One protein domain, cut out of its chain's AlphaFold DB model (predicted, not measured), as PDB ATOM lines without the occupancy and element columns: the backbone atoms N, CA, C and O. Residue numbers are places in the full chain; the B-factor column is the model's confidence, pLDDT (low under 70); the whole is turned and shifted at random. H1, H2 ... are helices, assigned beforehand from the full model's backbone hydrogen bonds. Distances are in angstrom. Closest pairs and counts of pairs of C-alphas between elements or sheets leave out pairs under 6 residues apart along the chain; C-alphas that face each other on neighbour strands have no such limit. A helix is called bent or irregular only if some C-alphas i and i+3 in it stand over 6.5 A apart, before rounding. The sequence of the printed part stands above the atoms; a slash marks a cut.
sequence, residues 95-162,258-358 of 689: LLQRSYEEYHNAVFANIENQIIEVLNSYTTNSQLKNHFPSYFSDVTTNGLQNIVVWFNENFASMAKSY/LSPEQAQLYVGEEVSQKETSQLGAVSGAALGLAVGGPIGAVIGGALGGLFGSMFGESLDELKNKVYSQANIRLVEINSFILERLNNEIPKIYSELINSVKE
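What this domain is: This is residues 95 to 162 and 258 to 358 of the 689 residues of the protein "DnaJ domain-containing protein" of bacterium (UniProt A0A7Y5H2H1). Three long helices, H1, H2 and H5, lie side by side in an elongated bundle whose fourth, shorter member is H4b, an arm of bent H4; the bundle is up and down in the chain order H1, H2, H4b, H5, with H2 running against H1, H4b against H2, and H5 against H4b. H4 folds back on itself, and short H3 packs on H4b. The printed part has 169 residues with five named helices, H1 to H5: all helix, only just compact, close to loose, radius of gyration of the C-alphas 18.3 A, spans 66 by 33 by 20 A.

How they stand to each other: H1, residues 95 to 121, and H2, residues 125 to 162, form a hairpin, their closest C-alphas, Val 107 and Gly 143, 6.0 A apart. H5, residues 315 to 358, touches H2, closest C-alphas Asn 125 and Leu 315, 5.8 A. Every O i to N i+4 pair of H1 is within hydrogen-bond range, 32 of 34 in H2 and 38 of 40 in H5.

Where its parts are: H1 starts at C-alpha 95 (238.948, 341.587, 285.482); H5, 61.9 A long, ends at C-alpha 358 (246.336, 321.819, 296.381).

The domain as a whole: Residues 163 to 257 are not printed; C-alphas 162 and 258 are 18.8 A apart. The printed part has 44 residues with pLDDT under 70, namely residues 263 to 304, residue 306 and residue 310.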
ATOM      1  N   LEU A  95     239.809 341.314 286.635       89.31
ATOM      2  CA  LEU A  95     238.948 341.587 285.482       89.31
ATOM      3  C   LEU A  95     237.503 341.142 285.725       89.31
ATOM      4  O   LEU A  95     236.576 341.840 285.309       89.31
ATOM      5  N   LEU A  96     237.308 340.008 286.401       88.94
ATOM      6  CA  LEU A  96     235.992 339.515 286.799       88.94
ATOM      7  C   LEU A  96     235.314 340.490 287.757       88.94
ATOM      8  O   LEU A  96     234.156 340.819 287.539       88.94
ATOM      9  N   GLN A  97     236.025 340.978 288.774       88.56
ATOM     10  CA  GLN A  97     235.501 341.921 289.759       88.56
ATOM     11  C   GLN A  97     235.073 343.236 289.101       88.56
ATOM     12  O   GLN A  97     233.991 343.746 289.379       88.56
ATOM     13  N   ARG A  98     235.873 343.746 288.158       88.94
ATOM     14  CA  ARG A  98     235.503 344.929 287.373       88.94
ATOM     15  C   ARG A  98     234.290 344.679 286.472       88.94
ATOM     16  O   ARG A  98     233.359 345.476 286.459       88.94
ATOM     17  N   SER A  99     234.286 343.565 285.738       91.00
ATOM     18  CA  SER A  99     233.162 343.193 284.861       91.00
ATOM     19  C   SER A  99     231.881 342.948 285.665       91.00
ATOM     20  O   SER A  99     230.782 343.211 285.184       91.00
ATOM     21  N   TYR A 100     232.029 342.460 286.896       90.88
ATOM     22  CA  TYR A 100     230.941 342.234 287.830       90.88
ATOM     23  C   TYR A 100     230.274 343.552 288.216       90.88
ATOM     24  O   TYR A 100     229.057 343.650 288.119       90.88
ATOM     25  N   GLU A 101     231.049 344.571 288.595       90.56
ATOM     26  CA  GLU A 101     230.520 345.895 288.941       90.56
ATOM     27  C   GLU A 101     229.758 346.524 287.762       90.56
ATOM     28  O   GLU A 101     228.642 347.021 287.925       90.56
ATOM     29  N   GLU A 102     230.317 346.434 286.550       93.56
ATOM     30  CA  GLU A 102     229.672 346.910 285.321       93.56
ATOM     31  C   GLU A 102     228.349 346.168 285.046       93.56
ATOM     32  O   GLU A 102     227.321 346.802 284.790       93.56
ATOM     33  N   TYR A 103     228.346 344.834 285.147       95.06
ATOM     34  CA  TYR A 103     227.156 344.007 284.928       95.06
ATOM     35  C   TYR A 103     226.080 344.240 285.993       95.06
ATOM     36  O   TYR A 103     224.905 344.406 285.670       95.06
ATOM     37  N   HIS A 104     226.482 344.307 287.259       93.62
ATOM     38  CA  HIS A 104     225.622 344.631 288.388       93.62
ATOM     39  C   HIS A 104     224.895 345.967 288.163       93.62
ATOM     40  O   HIS A 104     223.665 346.027 288.233       93.62
ATOM     41  N   ASN A 105     225.633 347.024 287.812       94.62
ATOM     42  CA  ASN A 105     225.055 348.346 287.562       94.62
ATOM     43  C   ASN A 105     224.080 348.325 286.375       94.62
ATOM     44  O   ASN A 105     223.018 348.947 286.437       94.62
ATOM     45  N   ALA A 106     224.397 347.568 285.320       96.19
ATOM     46  CA  ALA A 106     223.506 347.387 284.179       96.19
ATOM     47  C   ALA A 106     222.199 346.667 284.558       96.19
ATOM     48  O   ALA A 106     221.127 347.052 284.088       96.19
ATOM     49  N   VAL A 107     222.260 345.656 285.432       95.06
ATOM     50  CA  VAL A 107     221.067 344.952 285.926       95.06
ATOM     51  C   VAL A 107     220.169 345.893 286.730       95.06
ATOM     52  O   VAL A 107     218.967 345.928 286.474       95.06
ATOM     53  N   PHE A 108     220.720 346.691 287.646       95.31
ATOM     54  CA  PHE A 108     219.919 347.637 288.433       95.31
ATOM     55  C   PHE A 108     219.305 348.749 287.578       95.31
ATOM     56  O   PHE A 108     218.120 349.043 287.735       95.31
ATOM     57  N   ALA A 109     220.049 349.291 286.609       96.50
ATOM     58  CA  ALA A 109     219.496 350.238 285.640       96.50
ATOM     59  C   ALA A 109     218.349 349.614 284.820       96.50
ATOM     60  O   ALA A 109     217.344 350.264 284.537       96.50
ATOM     61  N   ASN A 110     218.462 348.333 284.460       97.25
ATOM     62  CA  ASN A 110     217.402 347.611 283.758       97.25
ATOM     63  C   ASN A 110     216.158 347.378 284.635       97.25
ATOM     64  O   ASN A 110     215.038 347.496 284.140       97.25
ATOM     65  N   ILE A 111     216.333 347.068 285.924       94.88
ATOM     66  CA  ILE A 111     215.220 346.956 286.881       94.88
ATOM     67  C   ILE A 111     214.491 348.301 286.999       94.88
ATOM     68  O   ILE A 111     213.263 348.345 286.912       94.88
ATOM     69  N   GLU A 112     215.236 349.397 287.148       96.50
ATOM     70  CA  GLU A 112     214.672 350.745 287.242       96.50
ATOM     71  C   GLU A 112     213.852 351.110 285.995       96.50
ATOM     72  O   GLU A 112     212.701 351.537 286.113       96.50
ATOM     73  N   ASN A 113     214.395 350.867 284.799       97.50
ATOM     74  CA  ASN A 113     213.695 351.123 283.539       97.50
ATOM     75  C   ASN A 113     212.391 350.317 283.421       97.50
ATOM     76  O   ASN A 113     211.361 350.875 283.042       97.50
ATOM     77  N   GLN A 114     212.410 349.035 283.797       97.12
ATOM     78  CA  GLN A 114     211.216 348.180 283.805       97.12
ATOM     79  C   GLN A 114     210.148 348.679 284.788       97.12
ATOM     80  O   GLN A 114     208.954 348.652 284.486       97.12
ATOM     81  N   ILE A 115     210.558 349.192 285.951       95.50
ATOM     82  CA  ILE A 115     209.641 349.807 286.917       95.50
ATOM     83  C   ILE A 115     209.007 351.079 286.346       95.50
ATOM     84  O   ILE A 115     207.798 351.265 286.472       95.50
ATOM     85  N   ILE A 116     209.781 351.945 285.693       96.88
ATOM     86  CA  ILE A 116     209.246 353.158 285.053       96.88
ATOM     87  C   ILE A 116     208.241 352.779 283.956       96.88
ATOM     88  O   ILE A 116     207.146 353.344 283.894       96.88
ATOM     89  N   GLU A 117     208.582 351.802 283.116       97.50
ATOM     90  CA  GLU A 117     207.718 351.315 282.040       97.50
ATOM     91  C   GLU A 117     206.397 350.749 282.582       97.50
ATOM     92  O   GLU A 117     205.318 351.175 282.150       97.50
ATOM     93  N   VAL A 118     206.449 349.863 283.587       97.38
ATOM     94  CA  VAL A 118     205.235 349.268 284.162       97.38
ATOM     95  C   VAL A 118     204.367 350.317 284.856       97.38
ATOM     96  O   VAL A 118     203.143 350.290 284.715       97.38
ATOM     97  N   LEU A 119     204.972 351.280 285.559       95.56
ATOM     98  CA  LEU A 119     204.233 352.344 286.234       95.56
ATOM     99  C   LEU A 119     203.492 353.213 285.227       95.56
ATOM    100  O   LEU A 119     202.318 353.532 285.430       95.56
ATOM    101  N   ASN A 120     204.137 353.543 284.110       97.06
ATOM    102  CA  ASN A 120     203.512 354.300 283.036       97.06
ATOM    103  C   ASN A 120     202.373 353.523 282.359       97.06
ATOM    104  O   ASN A 120     201.387 354.149 281.965       97.06
ATOM    105  N   SER A 121     202.452 352.189 282.308       97.50
ATOM    106  CA  SER A 121     201.429 351.328 281.698       97.50
ATOM    107  C   SER A 121     200.096 351.272 282.458       97.50
ATOM    108  O   SER A 121     199.054 350.999 281.857       97.50
ATOM    109  N   TYR A 122     200.086 351.542 283.768       97.56
ATOM    110  CA  TYR A 122     198.854 351.487 284.555       97.56
ATOM    111  C   TYR A 122     197.934 352.674 284.256       97.56
ATOM    112  O   TYR A 122     198.354 353.831 284.305       97.56
ATOM    113  N   THR A 123     196.652 352.401 284.007       97.25
ATOM    114  CA  THR A 123     195.635 353.426 283.701       97.25
ATOM    115  C   THR A 123     194.665 353.672 284.855       97.25
ATOM    116  O   THR A 123     193.851 354.589 284.794       97.25
ATOM    117  N   THR A 124     194.746 352.876 285.928       95.94
ATOM    118  CA  THR A 124     193.874 352.990 287.106       95.94
ATOM    119  C   THR A 124     194.631 352.735 288.414       95.94
ATOM    120  O   THR A 124     195.562 351.929 288.459       95.94
ATOM    121  N   ASN A 125     194.176 353.352 289.514       92.75
ATOM    122  CA  ASN A 125     194.750 353.139 290.853       92.75
ATOM    123  C   ASN A 125     194.649 351.669 291.304       92.75
ATOM    124  O   ASN A 125     195.533 351.171 291.995       92.75
ATOM    125  N   SER A 126     193.579 350.969 290.903       90.56
ATOM    126  CA  SER A 126     193.363 349.556 291.240       90.56
ATOM    127  C   SER A 126     194.435 348.657 290.622       90.56
ATOM    128  O   SER A 126     195.003 347.816 291.312       90.56
ATOM    129  N   GLN A 127     194.773 348.872 289.344       94.31
ATOM    130  CA  GLN A 127     195.835 348.109 288.685       94.31
ATOM    131  C   GLN A 127     197.190 348.330 289.359       94.31
ATOM    132  O   GLN A 127     197.872 347.362 289.685       94.31
ATOM    133  N   LEU A 128     197.543 349.593 289.615       90.94
ATOM    134  CA  LEU A 128     198.788 349.951 290.289       90.94
ATOM    135  C   LEU A 128     198.881 349.280 291.669       90.94
ATOM    136  O   LEU A 128     199.874 348.631 291.975       90.94
ATOM    137  N   LYS A 129     197.817 349.361 292.475       87.19
ATOM    138  CA  LYS A 129     197.769 348.772 293.821       87.19
ATOM    139  C   LYS A 129     197.849 347.246 293.823       87.19
ATOM    140  O   LYS A 129     198.520 346.676 294.679       87.19
ATOM    141  N   ASN A 130     197.165 346.589 292.891       85.06
ATOM    142  CA  ASN A 130     197.032 345.132 292.901       85.06
ATOM    143  C   ASN A 130     198.189 344.416 292.196       85.06
ATOM    144  O   ASN A 130     198.496 343.282 292.553       85.06
ATOM    145  N   HIS A 131     198.818 345.043 291.198       89.00
ATOM    146  CA  HIS A 131     199.810 344.373 290.353       89.00
ATOM    147  C   HIS A 131     201.247 344.823 290.612       89.00
ATOM    148  O   HIS A 131     202.154 343.999 290.498       89.00
ATOM    149  N   PHE A 132     201.472 346.083 290.996       89.38
ATOM    150  CA  PHE A 132     202.832 346.603 291.144       89.38
ATOM    151  C   PHE A 132     203.674 345.866 292.193       89.38
ATOM    152  O   PHE A 132     204.824 345.570 291.883       89.38
ATOM    153  N   PRO A 133     203.162 345.502 293.389       84.62
ATOM    154  CA  PRO A 133     203.976 344.784 294.372       84.62
ATOM    155  C   PRO A 133     204.512 343.443 293.861       84.62
ATOM    156  O   PRO A 133     205.690 343.147 294.051       84.62
ATOM    157  N   SER A 134     203.666 342.666 293.173       82.12
ATOM    158  CA  SER A 134     204.088 341.404 292.550       82.12
ATOM    159  C   SER A 134     205.126 341.671 291.469       82.12
ATOM    160  O   SER A 134     206.200 341.085 291.503       82.12
ATOM    161  N   TYR A 135     204.852 342.620 290.571       88.00
ATOM    162  CA  TYR A 135     205.767 342.949 289.482       88.00
ATOM    163  C   TYR A 135     207.137 343.421 289.988       88.00
ATOM    164  O   TYR A 135     208.161 342.950 289.502       88.00
ATOM    165  N   PHE A 136     207.170 344.316 290.982       86.50
ATOM    166  CA  PHE A 136     208.405 344.804 291.598       86.50
ATOM    167  C   PHE A 136     209.211 343.651 292.216       86.50
ATOM    168  O   PHE A 136     210.428 343.573 292.032       86.50
ATOM    169  N   SER A 137     208.536 342.741 292.925       82.00
ATOM    170  CA  SER A 137     209.160 341.541 293.488       82.00
ATOM    171  C   SER A 137     209.752 340.653 292.392       82.00
ATOM    172  O   SER A 137     210.908 340.242 292.499       82.00
ATOM    173  N   ASP A 138     208.997 340.400 291.325       83.12
ATOM    174  CA  ASP A 138     209.405 339.528 290.223       83.12
ATOM    175  C   ASP A 138     210.606 340.106 289.467       83.12
ATOM    176  O   ASP A 138     211.612 339.418 289.285       83.12
ATOM    177  N   VAL A 139     210.555 341.385 289.075       89.06
ATOM    178  CA  VAL A 139     211.650 342.028 288.330       89.06
ATOM    179  C   VAL A 139     212.931 342.102 289.158       89.06
ATOM    180  O   VAL A 139     214.016 341.836 288.639       89.06
ATOM    181  N   THR A 140     212.814 342.385 290.458       86.50
ATOM    182  CA  THR A 140     213.965 342.442 291.365       86.50
ATOM    183  C   THR A 140     214.559 341.052 291.571       86.50
ATOM    184  O   THR A 140     215.765 340.874 291.425       86.50
ATOM    185  N   THR A 141     213.720 340.046 291.838       82.44
ATOM    186  CA  THR A 141     214.162 338.654 292.025       82.44
ATOM    187  C   THR A 141     214.870 338.130 290.779       82.44
ATOM    188  O   THR A 141     215.966 337.582 290.882       82.44
ATOM    189  N   ASN A 142     214.292 338.357 289.597       87.50
ATOM    190  CA  ASN A 142     214.891 337.959 288.324       87.50
ATOM    191  C   ASN A 142     216.223 338.679 288.076       87.50
ATOM    192  O   ASN A 142     217.197 338.053 287.662       87.50
ATOM    193  N   GLY A 143     216.301 339.981 288.361       90.50
ATOM    194  CA  GLY A 143     217.546 340.737 288.247       90.50
ATOM    195  C   GLY A 143     218.646 340.192 289.161       90.50
ATOM    196  O   GLY A 143     219.761 339.941 288.708       90.50
ATOM    197  N   LEU A 144     218.329 339.917 290.425       88.56
ATOM    198  CA  LEU A 144     219.280 339.339 291.376       88.56
ATOM    199  C   LEU A 144     219.720 337.922 290.969       88.56
ATOM    200  O   LEU A 144     220.908 337.610 291.028       88.56
ATOM    201  N   GLN A 145     218.804 337.078 290.486       86.88
ATOM    202  CA  GLN A 145     219.158 335.766 289.930       86.88
ATOM    203  C   GLN A 145     220.116 335.895 288.739       86.88
ATOM    204  O   GLN A 145     221.105 335.164 288.673       86.88
ATOM    205  N   ASN A 146     219.890 336.862 287.846       91.94
ATOM    206  CA  ASN A 146     220.777 337.117 286.710       91.94
ATOM    207  C   ASN A 146     222.194 337.513 287.149       91.94
ATOM    208  O   ASN A 146     223.155 337.140 286.476       91.94
ATOM    209  N   ILE A 147     222.343 338.236 288.265       91.12
ATOM    210  CA  ILE A 147     223.647 338.571 288.866       91.12
ATOM    211  C   ILE A 147     224.360 337.304 289.353       91.12
ATOM    212  O   ILE A 147     225.530 337.093 289.026       91.12
ATOM    213  N   VAL A 148     223.657 336.438 290.087       89.81
ATOM    214  CA  VAL A 148     224.213 335.181 290.618       89.81
ATOM    215  C   VAL A 148     224.628 334.235 289.487       89.81
ATOM    216  O   VAL A 148     225.736 333.696 289.506       89.81
ATOM    217  N   VAL A 149     223.763 334.045 288.485       91.38
ATOM    218  CA  VAL A 149     224.037 333.186 287.321       91.38
ATOM    219  C   VAL A 149     225.255 333.695 286.562       91.38
ATOM    220  O   VAL A 149     226.199 332.933 286.353       91.38
ATOM    221  N   TRP A 150     225.281 334.987 286.227       94.88
ATOM    222  CA  TRP A 150     226.402 335.592 285.513       94.88
ATOM    223  C   TRP A 150     227.723 335.420 286.272       94.88
ATOM    224  O   TRP A 150     228.730 335.030 285.676       94.88
ATOM    225  N   PHE A 151     227.730 335.650 287.589       92.75
ATOM    226  CA  PHE A 151     228.930 335.474 288.410       92.75
ATOM    227  C   PHE A 151     229.418 334.020 288.365       92.75
ATOM    228  O   PHE A 151     230.587 333.765 288.067       92.75
ATOM    229  N   ASN A 152     228.512 333.065 288.586       93.00
ATOM    230  CA  ASN A 152     228.826 331.638 288.605       93.00
ATOM    231  C   ASN A 152     229.355 331.128 287.257       93.00
ATOM    232  O   ASN A 152     230.287 330.323 287.231       93.00
ATOM    233  N   GLU A 153     228.803 331.595 286.137       93.12
ATOM    234  CA  GLU A 153     229.267 331.226 284.796       93.12
ATOM    235  C   GLU A 153     230.677 331.748 284.507       93.12
ATOM    236  O   GLU A 153     231.543 330.998 284.039       93.12
ATOM    237  N   ASN A 154     230.942 333.016 284.827       92.31
ATOM    238  CA  ASN A 154     232.259 333.608 284.608       92.31
ATOM    239  C   ASN A 154     233.318 332.992 285.536       92.31
ATOM    240  O   ASN A 154     234.436 332.701 285.098       92.31
ATOM    241  N   PHE A 155     232.962 332.700 286.788       90.81
ATOM    242  CA  PHE A 155     233.853 332.014 287.717       90.81
ATOM    243  C   PHE A 155     234.147 330.571 287.272       90.81
ATOM    244  O   PHE A 155     235.303 330.138 287.258       90.81
ATOM    245  N   ALA A 156     233.130 329.831 286.817       89.69
ATOM    246  CA  ALA A 156     233.305 328.489 286.259       89.69
ATOM    247  C   ALA A 156     234.207 328.497 285.013       89.69
ATOM    248  O   ALA A 156     235.034 327.600 284.839       89.69
ATOM    249  N   SER A 157     234.104 329.526 284.166       90.38
ATOM    250  CA  SER A 157     235.002 329.721 283.021       90.38
ATOM    251  C   SER A 157     236.466 329.881 283.455       90.38
ATOM    252  O   SER A 157     237.360 329.249 282.880       90.38
ATOM    253  N   MET A 158     236.726 330.639 284.525       88.88
ATOM    254  CA  MET A 158     238.065 330.787 285.108       88.88
ATOM    255  C   MET A 158     238.608 329.454 285.651       88.88
ATOM    256  O   MET A 158     239.732 329.066 285.315       88.88
ATOM    257  N   ALA A 159     237.801 328.697 286.403       89.31
ATOM    258  CA  ALA A 159     238.178 327.363 286.885       89.31
ATOM    259  C   ALA A 159     238.460 326.387 285.723       89.31
ATOM    260  O   ALA A 159     239.466 325.672 285.725       89.31
ATOM    261  N   LYS A 160     237.639 326.420 284.667       90.44
ATOM    262  CA  LYS A 160     237.829 325.624 283.445       90.44
ATOM    263  C   LYS A 160     239.096 326.009 282.679       90.44
ATOM    264  O   LYS A 160     239.750 325.138 282.101       90.44
ATOM    265  N   SER A 161     239.466 327.290 282.670       86.88
ATOM    266  CA  SER A 161     240.731 327.760 282.093       86.88
ATOM    267  C   SER A 161     241.926 327.156 282.835       86.88
ATOM    268  O   SER A 161     242.857 326.663 282.197       86.88
ATOM    269  N   TYR A 162     241.892 327.120 284.173       89.25
ATOM    270  CA  TYR A 162     242.894 326.402 284.965       89.25
ATOM    271  C   TYR A 162     242.932 324.904 284.630       89.25
ATOM    272  O   TYR A 162     244.009 324.397 284.318       89.25
ATOM    273  N   LEU A 258     228.635 330.911 294.040       88.88
ATOM    274  CA  LEU A 258     227.781 331.708 294.892       88.88
ATOM    275  C   LEU A 258     226.415 331.012 294.932       88.88
ATOM    276  O   LEU A 258     225.686 330.998 293.932       88.88
ATOM    277  N   SER A 259     226.099 330.361 296.049       82.12
ATOM    278  CA  SER A 259     224.791 329.735 296.220       82.12
ATOM    279  C   SER A 259     223.704 330.815 296.337       82.12
ATOM    280  O   SER A 259     223.989 331.918 296.815       82.12
ATOM    281  N   PRO A 260     222.452 330.543 295.933       73.94
ATOM    282  CA  PRO A 260     221.345 331.474 296.158       73.94
ATOM    283  C   PRO A 260     221.185 331.867 297.638       73.94
ATOM    284  O   PRO A 260     220.819 333.003 297.946       73.94
ATOM    285  N   GLU A 261     221.499 330.945 298.554       71.88
ATOM    286  CA  GLU A 261     221.501 331.183 299.998       71.88
ATOM    287  C   GLU A 261     222.666 332.081 300.437       71.88
ATOM    288  O   GLU A 261     222.459 332.984 301.244       71.88
ATOM    289  N   GLN A 262     223.874 331.883 299.893       70.31
ATOM    290  CA  GLN A 262     225.054 332.720 300.165       70.31
ATOM    291  C   GLN A 262     224.909 334.130 299.592       70.31
ATOM    292  O   GLN A 262     225.294 335.104 300.234       70.31
ATOM    293  N   ALA A 263     224.285 334.247 298.418       64.06
ATOM    294  CA  ALA A 263     223.865 335.520 297.851       64.06
ATOM    295  C   ALA A 263     222.777 336.207 298.697       64.06
ATOM    296  O   ALA A 263     222.444 337.356 298.424       64.06
ATOM    297  N   GLN A 264     222.212 335.501 299.689       61.06
ATOM    298  CA  GLN A 264     221.071 335.921 300.496       61.06
ATOM    299  C   GLN A 264     220.029 336.668 299.660       61.06
ATOM    300  O   GLN A 264     219.561 337.746 300.021       61.06
ATOM    301  N   LEU A 265     219.557 336.005 298.598       54.16
ATOM    302  CA  LEU A 265     218.250 336.308 298.001       54.16
ATOM    303  C   LEU A 265     217.104 336.221 299.041       54.16
ATOM    304  O   LEU A 265     215.978 336.623 298.767       54.16
ATOM    305  N   TYR A 266     217.403 335.745 300.256       46.91
ATOM    306  CA  TYR A 266     216.570 335.797 301.448       46.91
ATOM    307  C   TYR A 266     217.245 336.660 302.544       46.91
ATOM    308  O   TYR A 266     218.077 336.176 303.308       46.91
ATOM    309  N   VAL A 267     216.891 337.947 302.636       46.25
ATOM    310  CA  VAL A 267     217.416 338.938 303.616       46.25
ATOM    311  C   VAL A 267     216.902 338.696 305.050       46.25
ATOM    312  O   VAL A 267     216.027 339.410 305.487       46.25
ATOM    313  N   GLY A 268     217.368 337.684 305.785       40.78
ATOM    314  CA  GLY A 268     216.869 337.242 307.115       40.78
ATOM    315  C   GLY A 268     216.047 338.196 308.033       40.78
ATOM    316  O   GLY A 268     216.265 339.401 308.105       40.78
ATOM    317  N   GLU A 269     215.137 337.598 308.817       41.69
ATOM    318  CA  GLU A 269     214.153 338.170 309.776       41.69
ATOM    319  C   GLU A 269     214.545 339.404 310.631       41.69
ATOM    320  O   GLU A 269     213.653 340.060 311.178       41.69
ATOM    321  N   GLU A 270     215.822 339.772 310.761       42.03
ATOM    322  CA  GLU A 270     216.278 340.882 311.613       42.03
ATOM    323  C   GLU A 270     215.794 342.265 311.154       42.03
ATOM    324  O   GLU A 270     215.480 343.105 312.001       42.03
ATOM    325  N   VAL A 271     215.652 342.507 309.844       46.66
ATOM    326  CA  VAL A 271     215.091 343.780 309.343       46.66
ATOM    327  C   VAL A 271     213.579 343.846 309.612       46.66
ATOM    328  O   VAL A 271     213.031 344.910 309.897       46.66
ATOM    329  N   SER A 272     212.904 342.691 309.627       45.53
ATOM    330  CA  SER A 272     211.459 342.601 309.851       45.53
ATOM    331  C   SER A 272     211.074 342.948 311.291       45.53
ATOM    332  O   SER A 272     210.154 343.736 311.495       45.53
ATOM    333  N   GLN A 273     211.775 342.441 312.311       44.38
ATOM    334  CA  GLN A 273     211.330 342.610 313.706       44.38
ATOM    335  C   GLN A 273     211.455 344.042 314.248       44.38
ATOM    336  O   GLN A 273     210.671 344.437 315.114       44.38
ATOM    337  N   LYS A 274     212.405 344.843 313.748       46.75
ATOM    338  CA  LYS A 274     212.617 346.207 314.258       46.75
ATOM    339  C   LYS A 274     211.649 347.233 313.657       46.75
ATOM    340  O   LYS A 274     211.268 348.162 314.361       46.75
ATOM    341  N   GLU A 275     211.186 347.033 312.419       45.88
ATOM    342  CA  GLU A 275     210.259 347.956 311.736       45.88
ATOM    343  C   GLU A 275     208.779 347.531 311.802       45.88
ATOM    344  O   GLU A 275     207.892 348.387 311.822       45.88
ATOM    345  N   THR A 276     208.470 346.231 311.923       43.69
ATOM    346  CA  THR A 276     207.073 345.738 311.996       43.69
ATOM    347  C   THR A 276     206.335 346.113 313.285       43.69
ATOM    348  O   THR A 276     205.112 346.005 313.336       43.69
ATOM    349  N   SER A 277     207.039 346.596 314.312       42.47
ATOM    350  CA  SER A 277     206.431 346.962 315.597       42.47
ATOM    351  C   SER A 277     205.855 348.387 315.661       42.47
ATOM    352  O   SER A 277     205.144 348.689 316.618       42.47
ATOM    353  N   GLN A 278     206.106 349.263 314.672       42.69
ATOM    354  CA  GLN A 278     205.730 350.690 314.769       42.69
ATOM    355  C   GLN A 278     204.832 351.249 313.651       42.69
ATOM    356  O   GLN A 278     204.273 352.329 313.823       42.69
ATOM    357  N   LEU A 279     204.615 350.540 312.541       40.66
ATOM    358  CA  LEU A 279     203.797 351.027 311.420       40.66
ATOM    359  C   LEU A 279     202.803 349.947 310.981       40.66
ATOM    360  O   LEU A 279     203.120 348.763 311.022       40.66
ATOM    361  N   GLY A 280     201.610 350.337 310.516       42.22
ATOM    362  CA  GLY A 280     200.541 349.449 310.008       42.22
ATOM    363  C   GLY A 280     200.894 348.607 308.762       42.22
ATOM    364  O   GLY A 280     200.005 348.196 308.025       42.22
ATOM    365  N   ALA A 281     202.183 348.350 308.537       50.84
ATOM    366  CA  ALA A 281     202.824 347.574 307.481       50.84
ATOM    367  C   ALA A 281     202.736 346.044 307.677       50.84
ATOM    368  O   ALA A 281     203.205 345.290 306.827       50.84
ATOM    369  N   VAL A 282     202.130 345.571 308.775       46.69
ATOM    370  CA  VAL A 282     202.106 344.152 309.184       46.69
ATOM    371  C   VAL A 282     201.473 343.240 308.126       46.69
ATOM    372  O   VAL A 282     201.977 342.152 307.871       46.69
ATOM    373  N   SER A 283     200.405 343.683 307.458       49.06
ATOM    374  CA  SER A 283     199.716 342.890 306.431       49.06
ATOM    375  C   SER A 283     200.506 342.791 305.124       49.06
ATOM    376  O   SER A 283     200.545 341.728 304.508       49.06
ATOM    377  N   GLY A 284     201.183 343.869 304.725       50.75
ATOM    378  CA  GLY A 284     202.041 343.883 303.545       50.75
ATOM    379  C   GLY A 284     203.339 343.102 303.755       50.75
ATOM    380  O   GLY A 284     203.716 342.304 302.903       50.75
ATOM    381  N   ALA A 285     203.989 343.269 304.911       54.62
ATOM    382  CA  ALA A 285     205.226 342.566 305.250       54.62
ATOM    383  C   ALA A 285     205.009 341.054 305.396       54.62
ATOM    384  O   ALA A 285     205.847 340.279 304.949       54.62
ATOM    385  N   ALA A 286     203.873 340.627 305.961       44.28
ATOM    386  CA  ALA A 286     203.523 339.212 306.086       44.28
ATOM    387  C   ALA A 286     203.239 338.551 304.724       44.28
ATOM    388  O   ALA A 286     203.706 337.441 304.472       44.28
ATOM    389  N   LEU A 287     202.518 339.237 303.828       43.94
ATOM    390  CA  LEU A 287     202.298 338.763 302.454       43.94
ATOM    391  C   LEU A 287     203.603 338.735 301.651       43.94
ATOM    392  O   LEU A 287     203.858 337.793 300.910       43.94
ATOM    393  N   GLY A 288     204.451 339.737 301.853       46.38
ATOM    394  CA  GLY A 288     205.787 339.806 301.289       46.38
ATOM    395  C   GLY A 288     206.699 338.661 301.741       46.38
ATOM    396  O   GLY A 288     207.310 337.999 300.905       46.38
ATOM    397  N   LEU A 289     206.727 338.378 303.049       47.00
ATOM    398  CA  LEU A 289     207.434 337.243 303.657       47.00
ATOM    399  C   LEU A 289     207.021 335.911 303.037       47.00
ATOM    400  O   LEU A 289     207.872 335.077 302.740       47.00
ATOM    401  N   ALA A 290     205.714 335.722 302.846       40.41
ATOM    402  CA  ALA A 290     205.147 334.477 302.345       40.41
ATOM    403  C   ALA A 290     205.478 334.203 300.868       40.41
ATOM    404  O   ALA A 290     205.476 333.044 300.459       40.41
ATOM    405  N   VAL A 291     205.745 335.245 300.071       44.09
ATOM    406  CA  VAL A 291     205.925 335.131 298.613       44.09
ATOM    407  C   VAL A 291     207.390 335.258 298.188       44.09
ATOM    408  O   VAL A 291     207.831 334.506 297.325       44.09
ATOM    409  N   GLY A 292     208.152 336.175 298.789       46.81
ATOM    410  CA  GLY A 292     209.524 336.498 298.368       46.81
ATOM    411  C   GLY A 292     210.555 336.388 299.487       46.81
ATOM    412  O   GLY A 292     211.633 336.978 299.396       46.81
ATOM    413  N   GLY A 293     210.203 335.715 300.585       56.78
ATOM    414  CA  GLY A 293     211.039 335.678 301.770       56.78
ATOM    415  C   GLY A 293     211.264 337.079 302.345       56.78
ATOM    416  O   GLY A 293     210.432 337.973 302.201       56.78
ATOM    417  N   PRO A 294     212.389 337.317 303.014       55.91
ATOM    418  CA  PRO A 294     212.600 338.581 303.695       55.91
ATOM    419  C   PRO A 294     212.792 339.821 302.797       55.91
ATOM    420  O   PRO A 294     212.408 340.918 303.199       55.91
ATOM    421  N   ILE A 295     213.310 339.665 301.566       55.59
ATOM    422  CA  ILE A 295     213.274 340.739 300.550       55.59
ATOM    423  C   ILE A 295     211.815 341.059 300.238       55.59
ATOM    424  O   ILE A 295     211.402 342.217 300.293       55.59
ATOM    425  N   GLY A 296     211.011 340.017 300.019       61.03
ATOM    426  CA  GLY A 296     209.567 340.136 299.910       61.03
ATOM    427  C   GLY A 296     208.953 340.863 301.109       61.03
ATOM    428  O   GLY A 296     208.090 341.701 300.902       61.03
ATOM    429  N   ALA A 297     209.421 340.637 302.340       65.12
ATOM    430  CA  ALA A 297     208.960 341.330 303.552       65.12
ATOM    431  C   ALA A 297     209.212 342.835 303.532       65.12
ATOM    432  O   ALA A 297     208.321 343.612 303.872       65.12
ATOM    433  N   VAL A 298     210.428 343.240 303.152       61.41
ATOM    434  CA  VAL A 298     210.829 344.649 303.048       61.41
ATOM    435  C   VAL A 298     209.999 345.333 301.963       61.41
ATOM    436  O   VAL A 298     209.405 346.388 302.195       61.41
ATOM    437  N   ILE A 299     209.865 344.676 300.809       61.53
ATOM    438  CA  ILE A 299     209.046 345.130 299.680       61.53
ATOM    439  C   ILE A 299     207.575 345.241 300.094       61.53
ATOM    440  O   ILE A 299     206.937 346.277 299.912       61.53
ATOM    441  N   GLY A 300     207.036 344.182 300.687       65.69
ATOM    442  CA  GLY A 300     205.641 344.063 301.072       65.69
ATOM    443  C   GLY A 300     205.264 345.021 302.197       65.69
ATOM    444  O   GLY A 300     204.204 345.638 302.138       65.69
ATOM    445  N   GLY A 301     206.129 345.204 303.195       68.44
ATOM    446  CA  GLY A 301     205.908 346.129 304.307       68.44
ATOM    447  C   GLY A 301     205.883 347.584 303.849       68.44
ATOM    448  O   GLY A 301     204.962 348.328 304.194       68.44
ATOM    449  N   ALA A 302     206.840 347.972 303.006       62.59
ATOM    450  CA  ALA A 302     206.928 349.326 302.473       62.59
ATOM    451  C   ALA A 302     205.771 349.646 301.515       62.59
ATOM    452  O   ALA A 302     205.079 350.653 301.687       62.59
ATOM    453  N   LEU A 303     205.509 348.770 300.538       64.12
ATOM    454  CA  LEU A 303     204.436 348.972 299.562       64.12
ATOM    455  C   LEU A 303     203.051 348.856 300.210       64.12
ATOM    456  O   LEU A 303     202.160 349.650 299.909       64.12
ATOM    457  N   GLY A 304     202.872 347.931 301.154       68.56
ATOM    458  CA  GLY A 304     201.628 347.781 301.909       68.56
ATOM    459  C   GLY A 304     201.284 349.019 302.740       68.56
ATOM    460  O   GLY A 304     200.132 349.460 302.730       68.56
ATOM    461  N   GLY A 305     202.278 349.624 303.401       71.25
ATOM    462  CA  GLY A 305     202.103 350.873 304.151       71.25
ATOM    463  C   GLY A 305     201.737 352.063 303.256       71.25
ATOM    464  O   GLY A 305     200.863 352.859 303.605       71.25
ATOM    465  N   LEU A 306     202.334 352.144 302.065       68.06
ATOM    466  CA  LEU A 306     202.038 353.187 301.082       68.06
ATOM    467  C   LEU A 306     200.579 353.124 300.623       68.06
ATOM    468  O   LEU A 306     199.835 354.085 300.833       68.06
ATOM    469  N   PHE A 307     200.129 351.975 300.114       74.81
ATOM    470  CA  PHE A 307     198.774 351.818 299.569       74.81
ATOM    471  C   PHE A 307     197.644 351.905 300.611       74.81
ATOM    472  O   PHE A 307     196.472 352.001 300.225       74.81
ATOM    473  N   GLY A 308     197.969 351.852 301.906       70.88
ATOM    474  CA  GLY A 308     197.033 352.115 303.003       70.88
ATOM    475  C   GLY A 308     196.799 353.607 303.270       70.88
ATOM    476  O   GLY A 308     195.717 353.981 303.711       70.88
ATOM    477  N   SER A 309     197.779 354.463 302.962       72.62
ATOM    478  CA  SER A 309     197.752 355.906 303.264       72.62
ATOM    479  C   SER A 309     197.220 356.796 302.129       72.62
ATOM    480  O   SER A 309     196.984 357.980 302.340       72.62
ATOM    481  N   MET A 310     197.022 356.243 300.929       68.62
ATOM    482  CA  MET A 310     196.845 357.004 299.676       68.62
ATOM    483  C   MET A 310     195.389 357.116 299.189       68.62
ATOM    484  O   MET A 310     195.128 357.223 297.989       68.62
ATOM    485  N   PHE A 311     194.401 357.066 300.082       73.50
ATOM    486  CA  PHE A 311     193.008 357.274 299.672       73.50
ATOM    487  C   PHE A 311     192.787 358.741 299.253       73.50
ATOM    488  O   PHE A 311     192.793 359.626 300.100       73.50
ATOM    489  N   GLY A 312     192.562 358.985 297.954       82.94
ATOM    490  CA  GLY A 312     192.172 360.295 297.405       82.94
ATOM    491  C   GLY A 312     193.187 360.978 296.477       82.94
ATOM    492  O   GLY A 312     192.836 361.987 295.874       82.94
ATOM    493  N   GLU A 313     194.400 360.439 296.327       89.94
ATOM    494  CA  GLU A 313     195.425 360.973 295.410       89.94
ATOM    495  C   GLU A 313     195.099 360.647 293.935       89.94
ATOM    496  O   GLU A 313     194.487 359.611 293.622       89.94
ATOM    497  N   SER A 314     195.508 361.525 293.013       94.31
ATOM    498  CA  SER A 314     195.407 361.267 291.569       94.31
ATOM    499  C   SER A 314     196.354 360.136 291.138       94.31
ATOM    500  O   SER A 314     197.344 359.847 291.811       94.31
ATOM    501  N   LEU A 315     196.073 359.477 290.006       92.38
ATOM    502  CA  LEU A 315     196.909 358.370 289.519       92.38
ATOM    503  C   LEU A 315     198.366 358.800 289.277       92.38
ATOM    504  O   LEU A 315     199.277 358.035 289.581       92.38
ATOM    505  N   ASP A 316     198.593 360.008 288.763       95.19
ATOM    506  CA  ASP A 316     199.942 360.501 288.466       95.19
ATOM    507  C   ASP A 316     200.733 360.813 289.746       95.19
ATOM    508  O   ASP A 316     201.906 360.449 289.855       95.19
ATOM    509  N   GLU A 317     200.090 361.404 290.760       94.06
ATOM    510  CA  GLU A 317     200.685 361.574 292.095       94.06
ATOM    511  C   GLU A 317     201.033 360.218 292.716       94.06
ATOM    512  O   GLU A 317     202.138 360.030 293.237       94.06
ATOM    513  N   LEU A 318     200.126 359.248 292.584       91.44
ATOM    514  CA  LEU A 318     200.309 357.897 293.092       91.44
ATOM    515  C   LEU A 318     201.478 357.183 292.395       91.44
ATOM    516  O   LEU A 318     202.315 356.590 293.074       91.44
ATOM    517  N   LYS A 319     201.593 357.278 291.063       94.25
ATOM    518  CA  LYS A 319     202.724 356.731 290.289       94.25
ATOM    519  C   LYS A 319     204.056 357.327 290.737       94.25
ATOM    520  O   LYS A 319     204.992 356.574 290.997       94.25
ATOM    521  N   ASN A 320     204.129 358.650 290.892       94.19
ATOM    522  CA  ASN A 320     205.345 359.337 291.335       94.19
ATOM    523  C   ASN A 320     205.766 358.912 292.748       94.19
ATOM    524  O   ASN A 320     206.946 358.658 293.005       94.19
ATOM    525  N   LYS A 321     204.802 358.785 293.667       91.31
ATOM    526  CA  LYS A 321     205.055 358.360 295.048       91.31
ATOM    527  C   LYS A 321     205.474 356.893 295.123       91.31
ATOM    528  O   LYS A 321     206.405 356.569 295.857       91.31
ATOM    529  N   VAL A 322     204.849 356.020 294.330       89.88
ATOM    530  CA  VAL A 322     205.250 354.611 294.205       89.88
ATOM    531  C   VAL A 322     206.653 354.490 293.604       89.88
ATOM    532  O   VAL A 322     207.467 353.764 294.164       89.88
ATOM    533  N   TYR A 323     206.978 355.234 292.539       94.25
ATOM    534  CA  TYR A 323     208.320 355.238 291.944       94.25
ATOM    535  C   TYR A 323     209.390 355.697 292.940       94.25
ATOM    536  O   TYR A 323     210.383 355.003 293.129       94.25
ATOM    537  N   SER A 324     209.175 356.823 293.629       91.62
ATOM    538  CA  SER A 324     210.130 357.336 294.622       91.62
ATOM    539  C   SER A 324     210.444 356.301 295.705       91.62
ATOM    540  O   SER A 324     211.597 356.153 296.104       91.62
ATOM    541  N   GLN A 325     209.434 355.560 296.153       87.00
ATOM    542  CA  GLN A 325     209.582 354.543 297.192       87.00
ATOM    543  C   GLN A 325     210.224 353.263 296.665       87.00
ATOM    544  O   GLN A 325     211.108 352.712 297.315       87.00
ATOM    545  N   ALA A 326     209.830 352.825 295.468       88.00
ATOM    546  CA  ALA A 326     210.487 351.734 294.763       88.00
ATOM    547  C   ALA A 326     211.983 352.030 294.581       88.00
ATOM    548  O   ALA A 326     212.808 351.172 294.870       88.00
ATOM    549  N   ASN A 327     212.339 353.261 294.205       91.56
ATOM    550  CA  ASN A 327     213.725 353.679 294.027       91.56
ATOM    551  C   ASN A 327     214.523 353.667 295.343       91.56
ATOM    552  O   ASN A 327     215.623 353.126 295.380       91.56
ATOM    553  N   ILE A 328     213.960 354.183 296.447       88.00
ATOM    554  CA  ILE A 328     214.598 354.095 297.778       88.00
ATOM    555  C   ILE A 328     214.902 352.633 298.131       88.00
ATOM    556  O   ILE A 328     216.019 352.309 298.529       88.00
ATOM    557  N   ARG A 329     213.938 351.730 297.919       84.06
ATOM    558  CA  ARG A 329     214.124 350.301 298.205       84.06
ATOM    559  C   ARG A 329     215.114 349.632 297.261       84.06
ATOM    560  O   ARG A 329     215.889 348.800 297.715       84.06
ATOM    561  N   LEU A 330     215.149 350.002 295.984       88.81
ATOM    562  CA  LEU A 330     216.183 349.517 295.069       88.81
ATOM    563  C   LEU A 330     217.580 349.929 295.526       88.81
ATOM    564  O   LEU A 330     218.485 349.104 295.470       88.81
ATOM    565  N   VAL A 331     217.759 351.160 296.016       89.19
ATOM    566  CA  VAL A 331     219.043 351.631 296.560       89.19
ATOM    567  C   VAL A 331     219.446 350.838 297.808       89.19
ATOM    568  O   VAL A 331     220.613 350.468 297.945       89.19
ATOM    569  N   GLU A 332     218.501 350.533 298.699       85.12
ATOM    570  CA  GLU A 332     218.752 349.694 299.880       85.12
ATOM    571  C   GLU A 332     219.126 348.257 299.498       85.12
ATOM    572  O   GLU A 332     220.123 347.730 299.992       85.12
ATOM    573  N   ILE A 333     218.368 347.639 298.583       84.50
ATOM    574  CA  ILE A 333     218.639 346.291 298.067       84.50
ATOM    575  C   ILE A 333     220.012 346.257 297.397       84.50
ATOM    576  O   ILE A 333     220.810 345.372 297.688       84.50
ATOM    577  N   ASN A 334     220.312 347.240 296.549       88.50
ATOM    578  CA  ASN A 334     221.612 347.394 295.907       88.50
ATOM    579  C   ASN A 334     222.743 347.445 296.951       88.50
ATOM    580  O   ASN A 334     223.666 346.636 296.914       88.50
ATOM    581  N   SER A 335     222.625 348.335 297.937       87.69
ATOM    582  CA  SER A 335     223.636 348.502 298.989       87.69
ATOM    583  C   SER A 335     223.865 347.209 299.780       87.69
ATOM    584  O   SER A 335     225.010 346.821 300.007       87.69
ATOM    585  N   PHE A 336     222.786 346.509 300.146       84.00
ATOM    586  CA  PHE A 336     222.852 345.230 300.852       84.00
ATOM    587  C   PHE A 336     223.548 344.143 300.022       84.00
ATOM    588  O   PHE A 336     224.408 343.415 300.526       84.00
ATOM    589  N   ILE A 337     223.190 344.029 298.742       83.81
ATOM    590  CA  ILE A 337     223.769 343.038 297.831       83.81
ATOM    591  C   ILE A 337     225.254 343.326 297.608       83.81
ATOM    592  O   ILE A 337     226.066 342.408 297.717       83.81
ATOM    593  N   LEU A 338     225.631 344.587 297.385       86.88
ATOM    594  CA  LEU A 338     227.032 344.987 297.270       86.88
ATOM    595  C   LEU A 338     227.826 344.654 298.535       86.88
ATOM    596  O   LEU A 338     228.914 344.094 298.434       86.88
ATOM    597  N   GLU A 339     227.294 344.939 299.725       86.06
ATOM    598  CA  GLU A 339     227.948 344.592 300.991       86.06
ATOM    599  C   GLU A 339     228.174 343.079 301.118       86.06
ATOM    600  O   GLU A 339     229.279 342.627 301.429       86.06
ATOM    601  N   ARG A 340     227.147 342.269 300.843       84.25
ATOM    602  CA  ARG A 340     227.252 340.806 300.905       84.25
ATOM    603  C   ARG A 340     228.248 340.258 299.901       84.25
ATOM    604  O   ARG A 340     229.077 339.424 300.256       84.25
ATOM    605  N   LEU A 341     228.213 340.745 298.671       85.00
ATOM    606  CA  LEU A 341     229.101 340.264 297.624       85.00
ATOM    607  C   LEU A 341     230.545 340.690 297.862       85.00
ATOM    608  O   LEU A 341     231.437 339.861 297.706       85.00
ATOM    609  N   ASN A 342     230.778 341.902 298.365       86.38
ATOM    610  CA  ASN A 342     232.103 342.330 298.815       86.38
ATOM    611  C   ASN A 342     232.663 341.440 299.938       86.38
ATOM    612  O   ASN A 342     233.879 341.324 300.066       86.38
ATOM    613  N   ASN A 343     231.802 340.776 300.716       87.56
ATOM    614  CA  ASN A 343     232.208 339.830 301.754       87.56
ATOM    615  C   ASN A 343     232.399 338.390 301.241       87.56
ATOM    616  O   ASN A 343     233.313 337.702 301.697       87.56
ATOM    617  N   GLU A 344     231.558 337.909 300.321       87.25
ATOM    618  CA  GLU A 344     231.590 336.516 299.845       87.25
ATOM    619  C   GLU A 344     232.562 336.292 298.678       87.25
ATOM    620  O   GLU A 344     233.268 335.282 298.646       87.25
ATOM    621  N   ILE A 345     232.674 337.246 297.749       88.19
ATOM    622  CA  ILE A 345     233.552 337.136 296.574       88.19
ATOM    623  C   ILE A 345     235.023 336.888 296.974       88.19
ATOM    624  O   ILE A 345     235.627 335.954 296.434       88.19
ATOM    625  N   PRO A 346     235.614 337.609 297.954       88.31
ATOM    626  CA  PRO A 346     236.979 337.328 298.409       88.31
ATOM    627  C   PRO A 346     237.157 335.940 299.040       88.31
ATOM    628  O   PRO A 346     238.233 335.346 298.921       88.31
ATOM    629  N   LYS A 347     236.121 335.395 299.695       91.19
ATOM    630  CA  LYS A 347     236.162 334.047 300.287       91.19
ATOM    631  C   LYS A 347     236.189 332.980 299.200       91.19
ATOM    632  O   LYS A 347     237.082 332.135 299.215       91.19
ATOM    633  N   ILE A 348     235.277 333.076 298.229       89.19
ATOM    634  CA  ILE A 348     235.211 332.176 297.066       89.19
ATOM    635  C   ILE A 348     236.541 332.201 296.307       89.19
ATOM    636  O   ILE A 348     237.086 331.159 295.938       89.19
ATOM    637  N   TYR A 349     237.105 333.392 296.121       89.31
ATOM    638  CA  TYR A 349     238.406 333.561 295.493       89.31
ATOM    639  C   TYR A 349     239.541 332.892 296.274       89.31
ATOM    640  O   TYR A 349     240.327 332.132 295.706       89.31
ATOM    641  N   SER A 350     239.604 333.118 297.587       88.88
ATOM    642  CA  SER A 350     240.606 332.492 298.454       88.88
ATOM    643  C   SER A 350     240.502 330.963 298.416       88.88
ATOM    644  O   SER A 350     241.516 330.266 298.338       88.88
ATOM    645  N   GLU A 351     239.280 330.426 298.412       90.88
ATOM    646  CA  GLU A 351     239.028 328.991 298.295       90.88
ATOM    647  C   GLU A 351     239.463 328.433 296.934       90.88
ATOM    648  O   GLU A 351     240.084 327.365 296.881       90.88
ATOM    649  N   LEU A 352     239.223 329.165 295.840       88.69
ATOM    650  CA  LEU A 352     239.732 328.809 294.515       88.69
ATOM    651  C   LEU A 352     241.258 328.759 294.508       88.69
ATOM    652  O   LEU A 352     241.824 327.770 294.049       88.69
ATOM    653  N   ILE A 353     241.931 329.790 295.019       88.50
ATOM    654  CA  ILE A 353     243.398 329.856 295.043       88.50
ATOM    655  C   ILE A 353     243.982 328.689 295.840       88.50
ATOM    656  O   ILE A 353     244.913 328.023 295.377       88.50
ATOM    657  N   ASN A 354     243.409 328.385 297.001       88.44
ATOM    658  CA  ASN A 354     243.830 327.247 297.813       88.44
ATOM    659  C   ASN A 354     243.590 325.916 297.089       88.44
ATOM    660  O   ASN A 354     244.479 325.065 297.050       88.44
ATOM    661  N   SER A 355     242.434 325.764 296.443       88.62
ATOM    662  CA  SER A 355     242.102 324.567 295.669       88.62
ATOM    663  C   SER A 355     243.017 324.390 294.460       88.62
ATOM    664  O   SER A 355     243.429 323.271 294.171       88.62
ATOM    665  N   VAL A 356     243.392 325.476 293.781       87.00
ATOM    666  CA  VAL A 356     244.378 325.492 292.691       87.00
ATOM    667  C   VAL A 356     245.745 325.036 293.196       87.00
ATOM    668  O   VAL A 356     246.349 324.148 292.591       87.00
ATOM    669  N   LYS A 357     246.214 325.574 294.329       86.19
ATOM    670  CA  LYS A 357     247.483 325.175 294.964       86.19
ATOM    671  C   LYS A 357     247.506 323.692 295.316       86.19
ATOM    672  O   LYS A 357     248.437 322.973 294.942       86.19
ATOM    673  N   GLU A 358     246.465 323.219 295.988       87.56
ATOM    674  CA  GLU A 358     246.336 321.819 296.381       87.56
ATOM    675  C   GLU A 358     246.247 320.897 295.155       87.56
ATOM    676  O   GLU A 358     246.949 319.885 295.076       87.56
TER     677      GLU A 358